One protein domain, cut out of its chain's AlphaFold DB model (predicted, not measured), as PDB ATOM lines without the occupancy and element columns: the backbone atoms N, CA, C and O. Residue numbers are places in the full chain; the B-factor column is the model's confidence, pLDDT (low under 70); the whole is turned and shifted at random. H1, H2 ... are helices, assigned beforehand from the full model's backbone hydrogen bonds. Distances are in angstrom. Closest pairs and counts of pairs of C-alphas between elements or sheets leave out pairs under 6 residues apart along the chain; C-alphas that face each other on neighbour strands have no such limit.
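This is residues 330 to 409 of the 601 residues of an uncharacterized protein of Ascobolus immersus RN42 (UniProt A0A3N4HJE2). Three helices, H1, H2 and H4, lie side by side in a loosely joined bundle, H1 running opposite to the other two, and H3 packs on H4 at a steep tilt. Residues 347 to 353, the far end of H1 and part of the link after it, stick out, and a long loop, residues 382 to 395, joins H3 to H4. The printed part has 80 residues, with four named helices in the order H1, H2, H3, H4 and no named strand: all helix. It is compact, with a radius of gyration of the C-alphas of 12.8 A, and flat, spanning 34 by 34 by 18 A.

H1, residues 331 to 349, begins with C-alpha 331 at (-0.612, -22.789, -24.643) and is 26.1 A long. H2, residues 355 to 366, measures 16.8 A. H3, residues 371 to 381, measures 15.3 A. H4, residues 396 to 409, measures 20.3 A and ends with C-alpha 409 at (7.734, -22.117, -33.679).

H4 is the hub, touching the three other helices. H2 touches H4 with a shallow tilt of 29 degrees, the same way; their closest C-alphas, Ala 359 and Phe 396, are 4.7 A apart, and H4 takes part with residues 396 to 400 alone. H1 touches H4 with residues 331 to 335 alone, at 7 degrees, opposite ways; the closest C-alphas, Val 331 and Glu 404, are 6.4 A apart. H3 touches H4 at a steep tilt of 47 degrees, the closest C-alphas being Gln 373 and Leu 406, 6.9 A apart. H1 and H2 are close but not clearly touching, and H1 and H3 are apart. In H1, H2, H3 and H4 every O i to N i+4 pair is within hydrogen-bond range.

The C-alphas farthest apart, Gly 350 and Ile 409, are 36.0 A apart. The printed part has no cut. The link from H3 to H4 is long; the other two are tight. The pLDDT is under 70 at residues 349 to 357, 359 to 360 and 381 to 394.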
ATOM      1  N   THR A 330       0.990 -24.779 -20.446       86.19
ATOM      2  CA  THR A 330       1.276 -24.692 -21.882       86.19
ATOM      3  C   THR A 330       0.134 -23.992 -22.620       86.19
ATOM      4  O   THR A 330      -1.026 -24.038 -22.208       86.19
ATOM      5  N   VAL A 331       0.425 -23.385 -23.774       83.88
ATOM      6  CA  VAL A 331      -0.612 -22.789 -24.643       83.88
ATOM      7  C   VAL A 331      -1.691 -23.814 -25.006       83.88
ATOM      8  O   VAL A 331      -2.872 -23.479 -25.038       83.88
ATOM      9  N   ALA A 332      -1.315 -25.083 -25.186       85.19
ATOM     10  CA  ALA A 332      -2.250 -26.176 -25.438       85.19
ATOM     11  C   ALA A 332      -3.204 -26.434 -24.254       85.19
ATOM     12  O   ALA A 332      -4.407 -26.621 -24.455       85.19
ATOM     13  N   GLU A 333      -2.703 -26.410 -23.017       87.12
ATOM     14  CA  GLU A 333      -3.527 -26.558 -21.810       87.12
ATOM     15  C   GLU A 333      -4.487 -25.377 -21.634       87.12
ATOM     16  O   GLU A 333      -5.676 -25.587 -21.377       87.12
ATOM     17  N   TYR A 334      -4.014 -24.152 -21.866       86.69
ATOM     18  CA  TYR A 334      -4.864 -22.963 -21.847       86.69
ATOM     19  C   TYR A 334      -5.956 -23.025 -22.920       86.69
ATOM     20  O   TYR A 334      -7.138 -22.843 -22.615       86.69
ATOM     21  N   ASN A 335      -5.590 -23.375 -24.156       86.81
ATOM     22  CA  ASN A 335      -6.533 -23.568 -25.257       86.81
ATOM     23  C   ASN A 335      -7.586 -24.628 -24.903       86.81
ATOM     24  O   ASN A 335      -8.771 -24.425 -25.158       86.81
ATOM     25  N   SER A 336      -7.178 -25.733 -24.271       86.56
ATOM     26  CA  SER A 336      -8.090 -26.781 -23.799       86.56
ATOM     27  C   SER A 336      -9.087 -26.256 -22.757       86.56
ATOM     28  O   SER A 336     -10.288 -26.511 -22.869       86.56
ATOM     29  N   ARG A 337      -8.634 -25.445 -21.788       87.44
ATOM     30  CA  ARG A 337      -9.522 -24.827 -20.785       87.44
ATOM     31  C   ARG A 337     -10.521 -23.861 -21.411       87.44
ATOM     32  O   ARG A 337     -11.700 -23.908 -21.057       87.44
ATOM     33  N   ILE A 338     -10.079 -23.021 -22.349       84.62
ATOM     34  CA  ILE A 338     -10.976 -22.099 -23.052       84.62
ATOM     35  C   ILE A 338     -11.988 -22.884 -23.900       84.62
ATOM     36  O   ILE A 338     -13.172 -22.573 -23.828       84.62
ATOM     37  N   ARG A 339     -11.575 -23.936 -24.628       85.75
ATOM     38  CA  ARG A 339     -12.499 -24.813 -25.379       85.75
ATOM     39  C   ARG A 339     -13.532 -25.461 -24.465       85.75
ATOM     40  O   ARG A 339     -14.716 -25.423 -24.768       85.75
ATOM     41  N   GLN A 340     -13.120 -25.986 -23.313       86.25
ATOM     42  CA  GLN A 340     -14.052 -26.583 -22.357       86.25
ATOM     43  C   GLN A 340     -15.046 -25.553 -21.799       86.25
ATOM     44  O   GLN A 340     -16.229 -25.851 -21.618       86.25
ATOM     45  N   ALA A 341     -14.580 -24.343 -21.491       81.94
ATOM     46  CA  ALA A 341     -15.445 -23.264 -21.030       81.94
ATOM     47  C   ALA A 341     -16.395 -22.784 -22.140       81.94
ATOM     48  O   ALA A 341     -17.560 -22.512 -21.857       81.94
ATOM     49  N   ASP A 342     -15.935 -22.765 -23.390       79.88
ATOM     50  CA  ASP A 342     -16.745 -22.459 -24.565       79.88
ATOM     51  C   ASP A 342     -17.808 -23.527 -24.849       79.88
ATOM     52  O   ASP A 342     -18.969 -23.200 -25.078       79.88
ATOM     53  N   GLU A 343     -17.461 -24.810 -24.766       83.62
ATOM     54  CA  GLU A 343     -18.416 -25.913 -24.899       83.62
ATOM     55  C   GLU A 343     -19.512 -25.815 -23.837       83.62
ATOM     56  O   GLU A 343     -20.695 -25.942 -24.148       83.62
ATOM     57  N   ARG A 344     -19.141 -25.511 -22.585       81.69
ATOM     58  CA  ARG A 344     -20.107 -25.281 -21.500       81.69
ATOM     59  C   ARG A 344     -20.966 -24.047 -21.748       81.69
ATOM     60  O   ARG A 344     -22.167 -24.095 -21.485       81.69
ATOM     61  N   LEU A 345     -20.381 -22.960 -22.251       77.00
ATOM     62  CA  LEU A 345     -21.114 -21.740 -22.585       77.00
ATOM     63  C   LEU A 345     -22.090 -21.987 -23.735       77.00
ATOM     64  O   LEU A 345     -23.252 -21.619 -23.627       77.00
ATOM     65  N   THR A 346     -21.655 -22.673 -24.787       76.75
ATOM     66  CA  THR A 346     -22.479 -23.046 -25.942       76.75
ATOM     67  C   THR A 346     -23.608 -23.987 -25.527       76.75
ATOM     68  O   THR A 346     -24.756 -23.779 -25.918       76.75
ATOM     69  N   ALA A 347     -23.323 -24.970 -24.668       78.19
ATOM     70  CA  ALA A 347     -24.344 -25.842 -24.093       78.19
ATOM     71  C   ALA A 347     -25.357 -25.073 -23.226       78.19
ATOM     72  O   ALA A 347     -26.528 -25.436 -23.199       78.19
ATOM     73  N   SER A 348     -24.925 -24.003 -22.545       71.38
ATOM     74  CA  SER A 348     -25.779 -23.204 -21.651       71.38
ATOM     75  C   SER A 348     -26.560 -22.095 -22.371       71.38
ATOM     76  O   SER A 348     -27.667 -21.764 -21.963       71.38
ATOM     77  N   MET A 349     -26.002 -21.502 -23.432       64.88
ATOM     78  CA  MET A 349     -26.589 -20.378 -24.180       64.88
ATOM     79  C   MET A 349     -27.355 -20.804 -25.441       64.88
ATOM     80  O   MET A 349     -28.096 -19.998 -26.010       64.88
ATOM     81  N   GLY A 350     -27.168 -22.039 -25.910       62.88
ATOM     82  CA  GLY A 350     -27.637 -22.470 -27.224       62.88
ATOM     83  C   GLY A 350     -26.874 -21.789 -28.370       62.88
ATOM     84  O   GLY A 350     -25.761 -21.295 -28.201       62.88
ATOM     85  N   ALA A 351     -27.480 -21.755 -29.562       51.22
ATOM     86  CA  ALA A 351     -26.865 -21.304 -30.821       51.22
ATOM     87  C   ALA A 351     -26.643 -19.776 -30.941       51.22
ATOM     88  O   ALA A 351     -26.802 -19.207 -32.022       51.22
ATOM     89  N   ILE A 352     -26.311 -19.079 -29.854       52.09
ATOM     90  CA  ILE A 352     -25.874 -17.684 -29.946       52.09
ATOM     91  C   ILE A 352     -24.434 -17.692 -30.465       52.09
ATOM     92  O   ILE A 352     -23.515 -18.182 -29.810       52.09
ATOM     93  N   ASP A 353     -24.255 -17.163 -31.675       56.31
ATOM     94  CA  ASP A 353     -22.984 -17.137 -32.394       56.31
ATOM     95  C   ASP A 353     -22.016 -16.109 -31.779       56.31
ATOM     96  O   ASP A 353     -21.755 -15.039 -32.318       56.31
ATOM     97  N   ALA A 354     -21.482 -16.421 -30.598       61.50
ATOM     98  CA  ALA A 354     -20.532 -15.576 -29.879       61.50
ATOM     99  C   ALA A 354     -19.087 -15.724 -30.399       61.50
ATOM    100  O   ALA A 354     -18.141 -15.428 -29.676       61.50
ATOM    101  N   LYS A 355     -18.870 -16.217 -31.632       67.62
ATOM    102  CA  LYS A 355     -17.523 -16.516 -32.177       67.62
ATOM    103  C   LYS A 355     -16.565 -15.328 -32.086       67.62
ATOM    104  O   LYS A 355     -15.439 -15.488 -31.631       67.62
ATOM    105  N   VAL A 356     -17.048 -14.133 -32.419       57.62
ATOM    106  CA  VAL A 356     -16.249 -12.900 -32.370       57.62
ATOM    107  C   VAL A 356     -15.876 -12.528 -30.936       57.62
ATOM    108  O   VAL A 356     -14.727 -12.205 -30.653       57.62
ATOM    109  N   LEU A 357     -16.836 -12.612 -30.012       65.88
ATOM    110  CA  LEU A 357     -16.613 -12.295 -28.601       65.88
ATOM    111  C   LEU A 357     -15.588 -13.249 -27.975       65.88
ATOM    112  O   LEU A 357     -14.708 -12.821 -27.234       65.88
ATOM    113  N   ARG A 358     -15.649 -14.527 -28.359       73.00
ATOM    114  CA  ARG A 358     -14.712 -15.574 -27.937       73.00
ATOM    115  C   ARG A 358     -13.290 -15.323 -28.428       73.00
ATOM    116  O   ARG A 358     -12.357 -15.414 -27.635       73.00
ATOM    117  N   ALA A 359     -13.126 -14.934 -29.693       69.69
ATOM    118  CA  ALA A 359     -11.823 -14.562 -30.247       69.69
ATOM    119  C   ALA A 359     -11.207 -13.357 -29.518       69.69
ATOM    120  O   ALA A 359     -10.028 -13.387 -29.172       69.69
ATOM    121  N   VAL A 360     -12.007 -12.329 -29.213       67.44
ATOM    122  CA  VAL A 360     -11.539 -11.145 -28.472       67.44
ATOM    123  C   VAL A 360     -11.077 -11.516 -27.063       67.44
ATOM    124  O   VAL A 360      -9.983 -11.133 -26.660       67.44
ATOM    125  N   MET A 361     -11.871 -12.301 -26.332       74.44
ATOM    126  CA  MET A 361     -11.527 -12.708 -24.967       74.44
ATOM    127  C   MET A 361     -10.263 -13.576 -24.914       74.44
ATOM    128  O   MET A 361      -9.434 -13.411 -24.020       74.44
ATOM    129  N   TYR A 362     -10.088 -14.467 -25.891       80.25
ATOM    130  CA  TYR A 362      -8.890 -15.292 -26.012       80.25
ATOM    131  C   TYR A 362      -7.628 -14.461 -26.239       80.25
ATOM    132  O   TYR A 362      -6.640 -14.633 -25.525       80.25
ATOM    133  N   LEU A 363      -7.681 -13.526 -27.191       80.50
ATOM    134  CA  LEU A 363      -6.557 -12.643 -27.494       80.50
ATOM    135  C   LEU A 363      -6.218 -11.742 -26.302       80.50
ATOM    136  O   LEU A 363      -5.042 -11.568 -26.002       80.50
ATOM    137  N   GLU A 364      -7.217 -11.244 -25.567       80.25
ATOM    138  CA  GLU A 364      -6.991 -10.448 -24.353       80.25
ATOM    139  C   GLU A 364      -6.310 -11.265 -23.239       80.25
ATOM    140  O   GLU A 364      -5.457 -10.757 -22.507       80.25
ATOM    141  N   GLY A 365      -6.661 -12.548 -23.103       80.50
ATOM    142  CA  GLY A 365      -6.017 -13.461 -22.157       80.50
ATOM    143  C   GLY A 365      -4.563 -13.793 -22.508       80.50
ATOM    144  O   GLY A 365      -3.768 -14.035 -21.600       80.50
ATOM    145  N   MET A 366      -4.214 -13.755 -23.798       83.00
ATOM    146  CA  MET A 366      -2.877 -14.058 -24.327       83.00
ATOM    147  C   MET A 366      -1.975 -12.821 -24.466       83.00
ATOM    148  O   MET A 366      -0.752 -12.956 -24.418       83.00
ATOM    149  N   GLU A 367      -2.545 -11.618 -24.613       81.81
ATOM    150  CA  GLU A 367      -1.823 -10.361 -24.896       81.81
ATOM    151  C   GLU A 367      -0.701 -10.073 -23.888       81.81
ATOM    152  O   GLU A 367       0.350  -9.559 -24.262       81.81
ATOM    153  N   GLN A 368      -0.887 -10.432 -22.616       81.69
ATOM    154  CA  GLN A 368       0.112 -10.188 -21.568       81.69
ATOM    155  C   GLN A 368       1.389 -11.025 -21.740       81.69
ATOM    156  O   GLN A 368       2.454 -10.592 -21.305       81.69
ATOM    157  N   HIS A 369       1.288 -12.190 -22.381       80.50
ATOM    158  CA  HIS A 369       2.360 -13.186 -22.468       80.50
ATOM    159  C   HIS A 369       2.960 -13.275 -23.869       80.50
ATOM    160  O   HIS A 369       4.170 -13.417 -24.029       80.50
ATOM    161  N   PHE A 370       2.122 -13.097 -24.891       83.06
ATOM    162  CA  PHE A 370       2.509 -13.155 -26.299       83.06
ATOM    163  C   PHE A 370       2.098 -11.874 -27.044       83.06
ATOM    164  O   PHE A 370       1.412 -11.947 -28.068       83.06
ATOM    165  N   PRO A 371       2.494 -10.674 -26.564       82.25
ATOM    166  CA  PRO A 371       2.016  -9.409 -27.124       82.25
ATOM    167  C   PRO A 371       2.378  -9.255 -28.604       82.25
ATOM    168  O   PRO A 371       1.604  -8.694 -29.374       82.25
ATOM    169  N   GLN A 372       3.536  -9.774 -29.026       81.00
ATOM    170  CA  GLN A 372       3.986  -9.686 -30.417       81.00
ATOM    171  C   GLN A 372       3.174 -10.596 -31.342       81.00
ATOM    172  O   GLN A 372       2.773 -10.167 -32.422       81.00
ATOM    173  N   GLN A 373       2.902 -11.830 -30.918       81.56
ATOM    174  CA  GLN A 373       2.125 -12.795 -31.692       81.56
ATOM    175  C   GLN A 373       0.651 -12.383 -31.769       81.56
ATOM    176  O   GLN A 373       0.063 -12.414 -32.847       81.56
ATOM    177  N   VAL A 374       0.078 -11.900 -30.661       79.38
ATOM    178  CA  VAL A 374      -1.279 -11.334 -30.634       79.38
ATOM    179  C   VAL A 374      -1.372 -10.096 -31.531       79.38
ATOM    180  O   VAL A 374      -2.318  -9.971 -32.306       79.38
ATOM    181  N   ALA A 375      -0.380  -9.198 -31.496       79.06
ATOM    182  CA  ALA A 375      -0.350  -8.035 -32.382       79.06
ATOM    183  C   ALA A 375      -0.235  -8.417 -33.868       79.06
ATOM    184  O   ALA A 375      -0.810  -7.728 -34.707       79.06
ATOM    185  N   MET A 376       0.483  -9.497 -34.193       77.94
ATOM    186  CA  MET A 376       0.598 -10.031 -35.554       77.94
ATOM    187  C   MET A 376      -0.756 -10.545 -36.054       77.94
ATOM    188  O   MET A 376      -1.265 -10.037 -37.049       77.94
ATOM    189  N   LEU A 377      -1.400 -11.419 -35.275       78.69
ATOM    190  CA  LEU A 377      -2.757 -11.918 -35.517       78.69
ATOM    191  C   LEU A 377      -3.768 -10.781 -35.717       78.69
ATOM    192  O   LEU A 377      -4.571 -10.798 -36.651       78.69
ATOM    193  N   LEU A 378      -3.729  -9.763 -34.854       76.50
ATOM    194  CA  LEU A 378      -4.615  -8.607 -34.966       76.50
ATOM    195  C   LEU A 378      -4.303  -7.759 -36.202       76.50
ATOM    196  O   LEU A 378      -5.237  -7.284 -36.841       76.50
ATOM    197  N   ARG A 379      -3.027  -7.559 -36.557       76.88
ATOM    198  CA  ARG A 379      -2.618  -6.786 -37.742       76.88
ATOM    199  C   ARG A 379      -3.048  -7.476 -39.035       76.88
ATOM    200  O   ARG A 379      -3.606  -6.813 -39.903       76.88
ATOM    201  N   ASP A 380      -2.856  -8.784 -39.137       70.06
ATOM    202  CA  ASP A 380      -3.216  -9.548 -40.335       70.06
ATOM    203  C   ASP A 380      -4.742  -9.580 -40.546       70.06
ATOM    204  O   ASP A 380      -5.226  -9.615 -41.677       70.06
ATOM    205  N   ASN A 381      -5.512  -9.429 -39.462       64.75
ATOM    206  CA  ASN A 381      -6.969  -9.304 -39.497       64.75
ATOM    207  C   ASN A 381      -7.489  -7.849 -39.564       64.75
ATOM    208  O   ASN A 381      -8.677  -7.645 -39.807       64.75
ATOM    209  N   GLN A 382      -6.646  -6.817 -39.414       55.91
ATOM    210  CA  GLN A 382      -7.068  -5.399 -39.452       55.91
ATOM    211  C   GLN A 382      -7.540  -4.931 -40.839       55.91
ATOM    212  O   GLN A 382      -8.234  -3.920 -40.942       55.91
ATOM    213  N   HIS A 383      -7.202  -5.659 -41.906       49.62
ATOM    214  CA  HIS A 383      -7.690  -5.379 -43.260       49.62
ATOM    215  C   HIS A 383      -9.056  -6.014 -43.561       49.62
ATOM    216  O   HIS A 383      -9.645  -5.745 -44.611       49.62
ATOM    217  N   ALA A 384      -9.603  -6.805 -42.634       50.22
ATOM    218  CA  ALA A 384     -10.961  -7.305 -42.720       50.22
ATOM    219  C   ALA A 384     -11.931  -6.174 -42.328       50.22
ATOM    220  O   ALA A 384     -12.209  -5.929 -41.157       50.22
ATOM    221  N   VAL A 385     -12.389  -5.426 -43.333       35.31
ATOM    222  CA  VAL A 385     -13.322  -4.290 -43.224       35.31
ATOM    223  C   VAL A 385     -14.416  -4.560 -42.176       35.31
ATOM    224  O   VAL A 385     -15.026  -5.629 -42.237       35.31
ATOM    225  N   PRO A 386     -14.733  -3.617 -41.261       38.34
ATOM    226  CA  PRO A 386     -15.817  -3.756 -40.289       38.34
ATOM    227  C   PRO A 386     -17.175  -3.718 -41.003       38.34
ATOM    228  O   PRO A 386     -17.897  -2.729 -41.024       38.34
ATOM    229  N   GLY A 387     -17.503  -4.831 -41.636       40.22
ATOM    230  CA  GLY A 387     -18.806  -5.193 -42.145       40.22
ATOM    231  C   GLY A 387     -19.113  -6.621 -41.693       40.22
ATOM    232  O   GLY A 387     -18.218  -7.326 -41.220       40.22
ATOM    233  N   PRO A 388     -20.349  -7.105 -41.881       41.34
ATOM    234  CA  PRO A 388     -20.770  -8.456 -41.487       41.34
ATOM    235  C   PRO A 388     -19.956  -9.599 -42.138       41.34
ATOM    236  O   PRO A 388     -20.167 -10.771 -41.831       41.34
ATOM    237  N   GLN A 389     -19.026  -9.273 -43.042       40.31
ATOM    238  CA  GLN A 389     -18.096 -10.199 -43.681       40.31
ATOM    239  C   GLN A 389     -16.661 -10.132 -43.122       40.31
ATOM    240  O   GLN A 389     -15.978 -11.145 -43.181       40.31
ATOM    241  N   GLY A 390     -16.203  -9.014 -42.539       43.12
ATOM    242  CA  GLY A 390     -14.819  -8.892 -42.046       43.12
ATOM    243  C   GLY A 390     -14.564  -9.602 -40.719       43.12
ATOM    244  O   GLY A 390     -13.492 -10.136 -40.488       43.12
ATOM    245  N   LEU A 391     -15.590  -9.742 -39.879       44.47
ATOM    246  CA  LEU A 391     -15.493 -10.557 -38.665       44.47
ATOM    247  C   LEU A 391     -15.597 -12.070 -38.935       44.47
ATOM    248  O   LEU A 391     -15.439 -12.856 -38.006       44.47
ATOM    249  N   LYS A 392     -15.840 -12.499 -40.188       48.16
ATOM    250  CA  LYS A 392     -15.833 -13.928 -40.549       48.16
ATOM    251  C   LYS A 392     -14.424 -14.531 -40.581       48.16
ATOM    252  O   LYS A 392     -14.325 -15.751 -40.530       48.16
ATOM    253  N   SER A 393     -13.362 -13.720 -40.674       51.22
ATOM    254  CA  SER A 393     -11.975 -14.220 -40.665       51.22
ATOM    255  C   SER A 393     -11.452 -14.512 -39.256       51.22
ATOM    256  O   SER A 393     -10.611 -15.390 -39.091       51.22
ATOM    257  N   LEU A 394     -12.003 -13.848 -38.235       60.03
ATOM    258  CA  LEU A 394     -11.751 -14.123 -36.817       60.03
ATOM    259  C   LEU A 394     -12.608 -15.306 -36.341       60.03
ATOM    260  O   LEU A 394     -13.380 -15.202 -35.384       60.03
ATOM    261  N   ASP A 395     -12.496 -16.444 -37.030       74.69
ATOM    262  CA  ASP A 395     -13.002 -17.693 -36.474       74.69
ATOM    263  C   ASP A 395     -12.159 -18.044 -35.247       74.69
ATOM    264  O   ASP A 395     -10.935 -18.170 -35.318       74.69
ATOM    265  N   PHE A 396     -12.831 -18.197 -34.111       73.00
ATOM    266  CA  PHE A 396     -12.219 -18.500 -32.827       73.00
ATOM    267  C   PHE A 396     -11.291 -19.726 -32.902       73.00
ATOM    268  O   PHE A 396     -10.202 -19.722 -32.325       73.00
ATOM    269  N   ASN A 397     -11.679 -20.745 -33.675       79.69
ATOM    270  CA  ASN A 397     -10.865 -21.944 -33.870       79.69
ATOM    271  C   ASN A 397      -9.578 -21.670 -34.656       79.69
ATOM    272  O   ASN A 397      -8.528 -22.193 -34.284       79.69
ATOM    273  N   ASN A 398      -9.643 -20.828 -35.690       81.50
ATOM    274  CA  ASN A 398      -8.469 -20.451 -36.477       81.50
ATOM    275  C   ASN A 398      -7.487 -19.638 -35.630       81.50
ATOM    276  O   ASN A 398      -6.298 -19.939 -35.627       81.50
ATOM    277  N   VAL A 399      -7.983 -18.677 -34.842       79.25
ATOM    278  CA  VAL A 399      -7.144 -17.860 -33.947       79.25
ATOM    279  C   VAL A 399      -6.416 -18.728 -32.918       79.25
ATOM    280  O   VAL A 399      -5.221 -18.545 -32.695       79.25
ATOM    281  N   MET A 400      -7.105 -19.704 -32.314       83.50
ATOM    282  CA  MET A 400      -6.461 -20.649 -31.395       83.50
ATOM    283  C   MET A 400      -5.378 -21.488 -32.086       83.50
ATOM    284  O   MET A 400      -4.308 -21.676 -31.511       83.50
ATOM    285  N   GLN A 401      -5.650 -22.000 -33.293       84.00
ATOM    286  CA  GLN A 401      -4.698 -22.823 -34.048       84.00
ATOM    287  C   GLN A 401      -3.463 -22.027 -34.481       84.00
ATOM    288  O   GLN A 401      -2.344 -22.515 -34.339       84.00
ATOM    289  N   GLU A 402      -3.638 -20.798 -34.966       83.50
ATOM    290  CA  GLU A 402      -2.514 -19.935 -35.339       83.50
ATOM    291  C   GLU A 402      -1.665 -19.559 -34.127       83.50
ATOM    292  O   GLU A 402      -0.438 -19.562 -34.207       83.50
ATOM    293  N   MET A 403      -2.290 -19.301 -32.978       82.44
ATOM    294  CA  MET A 403      -1.556 -19.008 -31.752       82.44
ATOM    295  C   MET A 403      -0.761 -20.232 -31.255       82.44
ATOM    296  O   MET A 403       0.397 -20.105 -30.853       82.44
ATOM    297  N   GLU A 404      -1.331 -21.434 -31.342       85.94
ATOM    298  CA  GLU A 404      -0.637 -22.694 -31.044       85.94
ATOM    299  C   GLU A 404       0.549 -22.928 -31.999       85.94
ATOM    300  O   GLU A 404       1.650 -23.264 -31.563       85.94
ATOM    301  N   LEU A 405       0.372 -22.640 -33.291       85.31
ATOM    302  CA  LEU A 405       1.435 -22.733 -34.289       85.31
ATOM    303  C   LEU A 405       2.564 -21.729 -34.014       85.31
ATOM    304  O   LEU A 405       3.728 -22.119 -33.930       85.31
ATOM    305  N   LEU A 406       2.238 -20.449 -33.825       82.19
ATOM    306  CA  LEU A 406       3.212 -19.382 -33.569       82.19
ATOM    307  C   LEU A 406       4.016 -19.639 -32.287       82.19
ATOM    308  O   LEU A 406       5.225 -19.419 -32.261       82.19
ATOM    309  N   THR A 407       3.373 -20.142 -31.235       79.38
ATOM    310  CA  THR A 407       4.064 -20.493 -29.985       79.38
ATOM    311  C   THR A 407       4.904 -21.758 -30.117       79.38
ATOM    312  O   THR A 407       5.978 -21.806 -29.528       79.38
ATOM    313  N   SER A 408       4.503 -22.730 -30.942       82.25
ATOM    314  CA  SER A 408       5.339 -23.905 -31.226       82.25
ATOM    315  C   SER A 408       6.624 -23.561 -31.993       82.25
ATOM    316  O   SER A 408       7.663 -24.160 -31.738       82.25
ATOM    317  N   ILE A 409       6.573 -22.572 -32.895       80.25
ATOM    318  CA  ILE A 409       7.734 -22.117 -33.679       80.25
ATOM    319  C   ILE A 409       8.660 -21.246 -32.819       80.25
ATOM    320  O   ILE A 409       9.878 -21.305 -32.959       80.25
TER     321      ILE A 409